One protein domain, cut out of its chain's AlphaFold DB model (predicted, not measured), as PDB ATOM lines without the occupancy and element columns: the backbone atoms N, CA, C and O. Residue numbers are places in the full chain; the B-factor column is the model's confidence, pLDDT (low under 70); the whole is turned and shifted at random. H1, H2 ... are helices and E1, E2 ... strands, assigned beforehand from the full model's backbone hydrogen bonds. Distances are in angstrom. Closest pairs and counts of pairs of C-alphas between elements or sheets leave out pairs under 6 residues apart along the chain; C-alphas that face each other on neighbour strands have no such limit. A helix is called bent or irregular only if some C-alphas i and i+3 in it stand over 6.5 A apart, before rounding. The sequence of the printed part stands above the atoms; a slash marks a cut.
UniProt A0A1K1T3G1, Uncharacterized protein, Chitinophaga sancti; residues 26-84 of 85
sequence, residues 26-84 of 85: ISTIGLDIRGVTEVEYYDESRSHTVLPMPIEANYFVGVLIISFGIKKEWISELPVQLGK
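AT A GLANCE: This is residues 26 to 84 of the 85 residues of an uncharacterized protein of Chitinophaga sancti (UniProt A0A1K1T3G1). A thin, drawn-out chain with a two-stranded hairpin, E1 and E2, at one end and helix H3 at the other; the long helix H2 joins them, and short helix H1 lies beside the first part of H2. Residues 63 to 84 stick out as an arm with little around it. The printed part has 59 residues with three named helices and two named strands, in the order H1, E1, E2, H2, H3; the sheet is E1 - E2, antiparallel, and the class is mixed, helices and strands. The whole is extended, with a radius of gyration of the C-alphas of 17.6 A, and flat, spanning 55 by 29 by 11 A.

IN THESE COORDINATES: E1 is residues 38 to 43, 14.9 A long, and E2 is residues 49 to 54, 16.0 A. H2, residues 56 to 69, is 20.4 A long and begins at C-alpha 56 (202.479, 242.596, 278.616). H1, residues 26 to 32, is 9.8 A long and begins at C-alpha 26 (210.012, 232.624, 277.542). H3, residues 72 to 82, is 16.7 A long and ends at C-alpha 82 (228.494, 237.439, 297.118); it is only just irregular, with C-alphas 76 and 79 6.7 A apart.

HOW THE PARTS SIT: E1 and E2 form a hairpin, antiparallel at 143 degrees, with N 39 and O 53 at 2.9 A and N 53 and O 39 at 2.8 A, within hydrogen-bond range. E1 and H2 are near each other, with 5 pairs of C-alphas within 10 A. H1 and H2 are close but not clearly touching; their closest C-alphas, of Thr 28 and Asn 58, are 6.6 A apart. They run opposite ways at a shallow tilt of 10 degrees. H3 is apart from H1, E1, E2 and H2. Every O i to N i+4 pair is within hydrogen-bond range in H1 and H2, but 4 of 7 in H3.

THE WHOLE: The C-alphas farthest apart, of His 48 and Lys 84, are 56.9 A apart. The printed part has no cut, and its four links are tight. Mean pLDDT of the printed part is 85.4; residues 80 to 84 are under 70.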
ATOM      1  N   ILE A  26     209.319 233.033 278.777       95.44
ATOM      2  CA  ILE A  26     210.012 232.624 277.542       95.44
ATOM      3  C   ILE A  26     209.024 232.490 276.379       95.44
ATOM      4  O   ILE A  26     209.299 232.968 275.279       95.44
ATOM      5  N   SER A  27     207.865 231.876 276.620       93.50
ATOM      6  CA  SER A  27     206.816 231.741 275.602       93.50
ATOM      7  C   SER A  27     206.300 233.110 275.157       93.50
ATOM      8  O   SER A  27     206.121 233.338 273.964       93.50
ATOM      9  N   THR A  28     206.138 234.035 276.105       93.56
ATOM     10  CA  THR A  28     205.716 235.419 275.849       93.56
ATOM     11  C   THR A  28     206.742 236.163 274.994       93.56
ATOM     12  O   THR A  28     206.373 236.736 273.979       93.56
ATOM     13  N   ILE A  29     208.040 236.062 275.313       93.81
ATOM     14  CA  ILE A  29     209.129 236.609 274.480       93.81
ATOM     15  C   ILE A  29     209.091 236.012 273.068       93.81
ATOM     16  O   ILE A  29     209.252 236.723 272.082       93.81
ATOM     17  N   GLY A  30     208.866 234.701 272.951       94.75
ATOM     18  CA  GLY A  30     208.772 234.035 271.653       94.75
ATOM     19  C   GLY A  30     207.611 234.539 270.789       94.75
ATOM     20  O   GLY A  30     207.733 234.558 269.566       94.75
ATOM     21  N   LEU A  31     206.502 234.942 271.412       92.25
ATOM     22  CA  LEU A  31     205.352 235.558 270.744       92.25
ATOM     23  C   LEU A  31     205.625 237.025 270.383       92.25
ATOM     24  O   LEU A  31     205.356 237.425 269.252       92.25
ATOM     25  N   ASP A  32     206.234 237.784 271.291       93.12
ATOM     26  CA  ASP A  32     206.594 239.190 271.087       93.12
ATOM     27  C   ASP A  32     207.583 239.360 269.916       93.12
ATOM     28  O   ASP A  32     207.359 240.148 269.000       93.12
ATOM     29  N   ILE A  33     208.604 238.495 269.826       94.88
ATOM     30  CA  ILE A  33     209.550 238.464 268.688       94.88
ATOM     31  C   ILE A  33     208.841 238.174 267.351       94.88
ATOM     32  O   ILE A  33     209.319 238.577 266.290       94.88
ATOM     33  N   ARG A  34     207.697 237.479 267.373       93.56
ATOM     34  CA  ARG A  34     206.873 237.214 266.180       93.56
ATOM     35  C   ARG A  34     205.915 238.362 265.849       93.56
ATOM     36  O   ARG A  34     205.167 238.243 264.882       93.56
ATOM     37  N   GLY A  35     205.943 239.451 266.618       90.81
ATOM     38  CA  GLY A  35     205.084 240.621 266.447       90.81
ATOM     39  C   GLY A  35     203.677 240.449 267.019       90.81
ATOM     40  O   GLY A  35     202.775 241.182 266.623       90.81
ATOM     41  N   VAL A  36     203.461 239.473 267.908       90.44
ATOM     42  CA  VAL A  36     202.169 239.292 268.581       90.44
ATOM     43  C   VAL A  36     202.086 240.269 269.749       90.44
ATOM     44  O   VAL A  36     202.771 240.090 270.751       90.44
ATOM     45  N   THR A  37     201.235 241.285 269.627       89.31
ATOM     46  CA  THR A  37     201.041 242.316 270.661       89.31
ATOM     47  C   THR A  37     199.870 242.018 271.593       89.31
ATOM     48  O   THR A  37     199.830 242.506 272.719       89.31
ATOM     49  N   GLU A  38     198.914 241.205 271.145       91.19
ATOM     50  CA  GLU A  38     197.700 240.886 271.893       91.19
ATOM     51  C   GLU A  38     197.402 239.388 271.824       91.19
ATOM     52  O   GLU A  38     197.627 238.726 270.807       91.19
ATOM     53  N   VAL A  39     196.888 238.855 272.928       87.25
ATOM     54  CA  VAL A  39     196.381 237.488 273.040       87.25
ATOM     55  C   VAL A  39     194.900 237.537 273.365       87.25
ATOM     56  O   VAL A  39     194.453 238.272 274.240       87.25
ATOM     57  N   GLU A  40     194.136 236.731 272.648       87.50
ATOM     58  CA  GLU A  40     192.702 236.605 272.843       87.50
ATOM     59  C   GLU A  40     192.400 235.801 274.113       87.50
ATOM     60  O   GLU A  40     192.863 234.667 274.266       87.50
ATOM     61  N   TYR A  41     191.604 236.371 275.022       84.69
ATOM     62  CA  TYR A  41     191.058 235.641 276.165       84.69
ATOM     63  C   TYR A  41     189.533 235.647 276.127       84.69
ATOM     64  O   TYR A  41     188.896 236.618 275.720       84.69
ATOM     65  N   TYR A  42     188.941 234.539 276.557       85.62
ATOM     66  CA  TYR A  42     187.495 234.413 276.639       85.62
ATOM     67  C   TYR A  42     187.002 234.889 278.007       85.62
ATOM     68  O   TYR A  42     187.349 234.299 279.034       85.62
ATOM     69  N   ASP A  43     186.189 235.947 278.028       82.94
ATOM     70  CA  ASP A  43     185.528 236.418 279.245       82.94
ATOM     71  C   ASP A  43     184.142 235.779 279.368       82.94
ATOM     72  O   ASP A  43     183.125 236.324 278.931       82.94
ATOM     73  N   GLU A  44     184.109 234.607 279.997       83.56
ATOM     74  CA  GLU A  44     182.862 233.907 280.311       83.56
ATOM     75  C   GLU A  44     182.024 234.642 281.370       83.56
ATOM     76  O   GLU A  44     180.819 234.443 281.458       83.56
ATOM     77  N   SER A  45     182.632 235.504 282.187       78.81
ATOM     78  CA  SER A  45     181.964 236.077 283.355       78.81
ATOM     79  C   SER A  45     181.130 237.313 283.037       78.81
ATOM     80  O   SER A  45     180.185 237.590 283.777       78.81
ATOM     81  N   ARG A  46     181.513 238.113 282.035       78.00
ATOM     82  CA  ARG A  46     180.892 239.431 281.805       78.00
ATOM     83  C   ARG A  46     180.258 239.593 280.442       78.00
ATOM     84  O   ARG A  46     179.211 240.223 280.344       78.00
ATOM     85  N   SER A  47     180.912 239.100 279.399       75.50
ATOM     86  CA  SER A  47     180.543 239.447 278.026       75.50
ATOM     87  C   SER A  47     180.274 238.235 277.144       75.50
ATOM     88  O   SER A  47     179.630 238.396 276.114       75.50
ATOM     89  N   HIS A  48     180.738 237.037 277.526       84.38
ATOM     90  CA  HIS A  48     180.782 235.861 276.650       84.38
ATOM     91  C   HIS A  48     181.438 236.163 275.295       84.38
ATOM     92  O   HIS A  48     181.114 235.540 274.283       84.38
ATOM     93  N   THR A  49     182.361 237.130 275.275       84.12
ATOM     94  CA  THR A  49     183.105 237.533 274.082       84.12
ATOM     95  C   THR A  49     184.592 237.311 274.279       84.12
ATOM     96  O   THR A  49     185.096 237.205 275.401       84.12
ATOM     97  N   VAL A  50     185.287 237.213 273.152       85.50
ATOM     98  CA  VAL A  50     186.740 237.205 273.110       85.50
ATOM     99  C   VAL A  50     187.213 238.649 273.223       85.50
ATOM    100  O   VAL A  50     186.803 239.499 272.434       85.50
ATOM    101  N   LEU A  51     188.043 238.923 274.224       86.12
ATOM    102  CA  LEU A  51     188.623 240.234 274.463       86.12
ATOM    103  C   LEU A  51     190.135 240.178 274.201       86.12
ATOM    104  O   LEU A  51     190.786 239.200 274.585       86.12
ATOM    105  N   PRO A  52     190.710 241.207 273.556       88.62
ATOM    106  CA  PRO A  52     192.150 241.299 273.392       88.62
ATOM    107  C   PRO A  52     192.798 241.650 274.733       88.62
ATOM    108  O   PRO A  52     192.409 242.616 275.396       88.62
ATOM    109  N   MET A  53     193.789 240.862 275.142       88.75
ATOM    110  CA  MET A  53     194.648 241.173 276.277       88.75
ATOM    111  C   MET A  53     196.037 241.570 275.779       88.75
ATOM    112  O   MET A  53     196.625 240.817 274.998       88.75
ATOM    113  N   PRO A  54     196.595 242.694 276.258       91.25
ATOM    114  CA  PRO A  54     197.975 243.059 275.968       91.25
ATOM    115  C   PRO A  54     198.921 241.948 276.429       91.25
ATOM    116  O   PRO A  54     198.801 241.445 277.554       91.25
ATOM    117  N   ILE A  55     199.865 241.561 275.570       91.56
ATOM    118  CA  ILE A  55     200.823 240.487 275.861       91.56
ATOM    119  C   ILE A  55     201.684 240.801 277.095       91.56
ATOM    120  O   ILE A  55     202.146 239.899 277.797       91.56
ATOM    121  N   GLU A  56     201.812 242.084 277.430       89.69
ATOM    122  CA  GLU A  56     202.479 242.596 278.616       89.69
ATOM    123  C   GLU A  56     201.912 242.009 279.909       89.69
ATOM    124  O   GLU A  56     202.654 241.772 280.866       89.69
ATOM    125  N   ALA A  57     200.611 241.703 279.932       89.94
ATOM    126  CA  ALA A  57     199.971 241.052 281.068       89.94
ATOM    127  C   ALA A  57     200.620 239.699 281.401       89.94
ATOM    128  O   ALA A  57     200.773 239.366 282.578       89.94
ATOM    129  N   ASN A  58     201.084 238.950 280.395       91.12
ATOM    130  CA  ASN A  58     201.742 237.663 280.610       91.12
ATOM    131  C   ASN A  58     203.097 237.817 281.309       91.12
ATOM    132  O   ASN A  58     203.453 236.964 282.128       91.12
ATOM    133  N   TYR A  59     203.830 238.912 281.063       91.19
ATOM    134  CA  TYR A  59     205.058 239.202 281.810       91.19
ATOM    135  C   TYR A  59     204.759 239.426 283.289       91.19
ATOM    136  O   TYR A  59     205.417 238.829 284.143       91.19
ATOM    137  N   PHE A  60     203.734 240.224 283.604       93.69
ATOM    138  CA  PHE A  60     203.332 240.460 284.992       93.69
ATOM    139  C   PHE A  60     202.897 239.168 285.686       93.69
ATOM    140  O   PHE A  60     203.340 238.894 286.802       93.69
ATOM    141  N   VAL A  61     202.093 238.337 285.019       92.88
ATOM    142  CA  VAL A  61     201.665 237.036 285.555       92.88
ATOM    143  C   VAL A  61     202.866 236.116 285.786       92.88
ATOM    144  O   VAL A  61     202.984 235.524 286.858       92.88
ATOM    145  N   GLY A  62     203.798 236.035 284.834       91.81
ATOM    146  CA  GLY A  62     205.010 235.224 284.966       91.81
ATOM    147  C   GLY A  62     205.879 235.653 286.147       91.81
ATOM    148  O   GLY A  62     206.284 234.814 286.955       91.81
ATOM    149  N   VAL A  63     206.101 236.960 286.308       94.19
ATOM    150  CA  VAL A  63     206.858 237.524 287.437       94.19
ATOM    151  C   VAL A  63     206.157 237.261 288.771       94.19
ATOM    152  O   VAL A  63     206.823 236.902 289.744       94.19
ATOM    153  N   LEU A  64     204.827 237.380 288.834       94.00
ATOM    154  CA  LEU A  64     204.062 237.058 290.041       94.00
ATOM    155  C   LEU A  64     204.197 235.578 290.418       94.00
ATOM    156  O   LEU A  64     204.500 235.271 291.571       94.00
ATOM    157  N   ILE A  65     204.044 234.661 289.458       93.25
ATOM    158  CA  ILE A  65     204.190 233.215 289.689       93.25
ATOM    159  C   ILE A  65     205.601 232.879 290.199       93.25
ATOM    160  O   ILE A  65     205.754 232.100 291.148       93.25
ATOM    161  N   ILE A  66     206.637 233.487 289.609       92.94
ATOM    162  CA  ILE A  66     208.021 233.332 290.079       92.94
ATOM    163  C   ILE A  66     208.144 233.851 291.509       92.94
ATOM    164  O   ILE A  66     208.678 233.148 292.360       92.94
ATOM    165  N   SER A  67     207.603 235.035 291.796       90.62
ATOM    166  CA  SER A  67     207.679 235.661 293.121       90.62
ATOM    167  C   SER A  67     207.056 234.789 294.215       90.62
ATOM    168  O   SER A  67     207.647 234.642 295.281       90.62
ATOM    169  N   PHE A  68     205.917 234.141 293.942       88.50
ATOM    170  CA  PHE A  68     205.314 233.163 294.863       88.50
ATOM    171  C   PHE A  68     206.143 231.880 295.013       88.50
ATOM    172  O   PHE A  68     206.082 231.218 296.050       88.50
ATOM    173  N   GLY A  69     206.913 231.519 293.986       87.31
ATOM    174  CA  GLY A  69     207.810 230.368 293.998       87.31
ATOM    175  C   GLY A  69     209.150 230.614 294.694       87.31
ATOM    176  O   GLY A  69     209.810 229.646 295.072       87.31
ATOM    177  N   ILE A  70     209.570 231.869 294.886       87.56
ATOM    178  CA  ILE A  70     210.851 232.186 295.525       87.56
ATOM    179  C   ILE A  70     210.759 231.953 297.037       87.56
ATOM    180  O   ILE A  70     209.954 232.549 297.752       87.56
ATOM    181  N   LYS A  71     211.655 231.104 297.539       84.38
ATOM    182  CA  LYS A  71     211.846 230.878 298.972       84.38
ATOM    183  C   LYS A  71     212.620 232.025 299.619       84.38
ATOM    184  O   LYS A  71     213.602 232.512 299.059       84.38
ATOM    185  N   LYS A  72     212.222 232.417 300.834       80.06
ATOM    186  CA  LYS A  72     212.908 233.472 301.603       80.06
ATOM    187  C   LYS A  72     214.367 233.111 301.884       80.06
ATOM    188  O   LYS A  72     215.226 233.984 301.828       80.06
ATOM    189  N   GLU A  73     214.633 231.831 302.128       81.75
ATOM    190  CA  GLU A  73     215.964 231.291 302.403       81.75
ATOM    191  C   GLU A  73     216.920 231.559 301.232       81.75
ATOM    192  O   GLU A  73     218.031 232.042 301.438       81.75
ATOM    193  N   TRP A  74     216.448 231.371 299.993       80.94
ATOM    194  CA  TRP A  74     217.245 231.623 298.788       80.94
ATOM    195  C   TRP A  74     217.651 233.089 298.662       80.94
ATOM    196  O   TRP A  74     218.781 233.376 298.286       80.94
ATOM    197  N   ILE A  75     216.761 234.020 299.023       80.88
ATOM    198  CA  ILE A  75     217.069 235.456 299.001       80.88
ATOM    199  C   ILE A  75     218.090 235.800 300.091       80.88
ATOM    200  O   ILE A  75     219.025 236.558 299.844       80.88
ATOM    201  N   SER A  76     217.937 235.237 301.293       79.44
ATOM    202  CA  SER A  76     218.834 235.521 302.421       79.44
ATOM    203  C   SER A  76     220.246 234.952 302.266       79.44
ATOM    204  O   SER A  76     221.173 235.452 302.899       79.44
ATOM    205  N   GLU A  77     220.431 233.932 301.425       78.38
ATOM    206  CA  GLU A  77     221.738 233.323 301.153       78.38
ATOM    207  C   GLU A  77     222.552 234.092 300.093       78.38
ATOM    208  O   GLU A  77     223.781 233.986 300.076       78.38
ATOM    209  N   LEU A  78     221.907 234.922 299.258       78.00
ATOM    210  CA  LEU A  78     222.571 235.708 298.205       78.00
ATOM    211  C   LEU A  78     223.689 236.641 298.719       78.00
ATOM    212  O   LEU A  78     224.783 236.609 298.150       78.00
ATOM    213  N   PRO A  79     223.503 237.440 299.791       72.31
ATOM    214  CA  PRO A  79     224.550 238.338 300.288       72.31
ATOM    215  C   PRO A  79     225.748 237.571 300.862       72.31
ATOM    216  O   PRO A  79     226.889 238.016 300.750       72.31
ATOM    217  N   VAL A  80     225.497 236.400 301.461       64.69
ATOM    218  CA  VAL A  80     226.529 235.558 302.087       64.69
ATOM    219  C   VAL A  80     227.424 234.901 301.034       64.69
ATOM    220  O   VAL A  80     228.610 234.693 301.287       64.69
ATOM    221  N   GLN A  81     226.879 234.584 299.858       61.75
ATOM    222  CA  GLN A  81     227.648 234.038 298.739       61.75
ATOM    223  C   GLN A  81     228.429 235.126 297.988       61.75
ATOM    224  O   GLN A  81     229.586 234.907 297.645       61.75
ATOM    225  N   LEU A  82     227.841 236.314 297.801       61.56
ATOM    226  CA  LEU A  82     228.494 237.439 297.118       61.56
ATOM    227  C   LEU A  82     229.677 238.027 297.904       61.56
ATOM    228  O   LEU A  82     230.631 238.487 297.293       61.56
ATOM    229  N   GLY A  83     229.650 237.982 299.240       59.78
ATOM    230  CA  GLY A  83     230.763 238.436 300.091       59.78
ATOM    231  C   GLY A  83     231.911 237.430 300.261       59.78
ATOM    232  O   GLY A  83     232.861 237.717 300.985       59.78
ATOM    233  N   LYS A  84     231.809 236.239 299.655       56.66
ATOM    234  CA  LYS A  84     232.858 235.200 299.651       56.66
ATOM    235  C   LYS A  84     233.538 235.027 298.284       56.66
ATOM    236  O   LYS A  84     234.394 234.152 298.159       56.66
TER     237      LYS A  84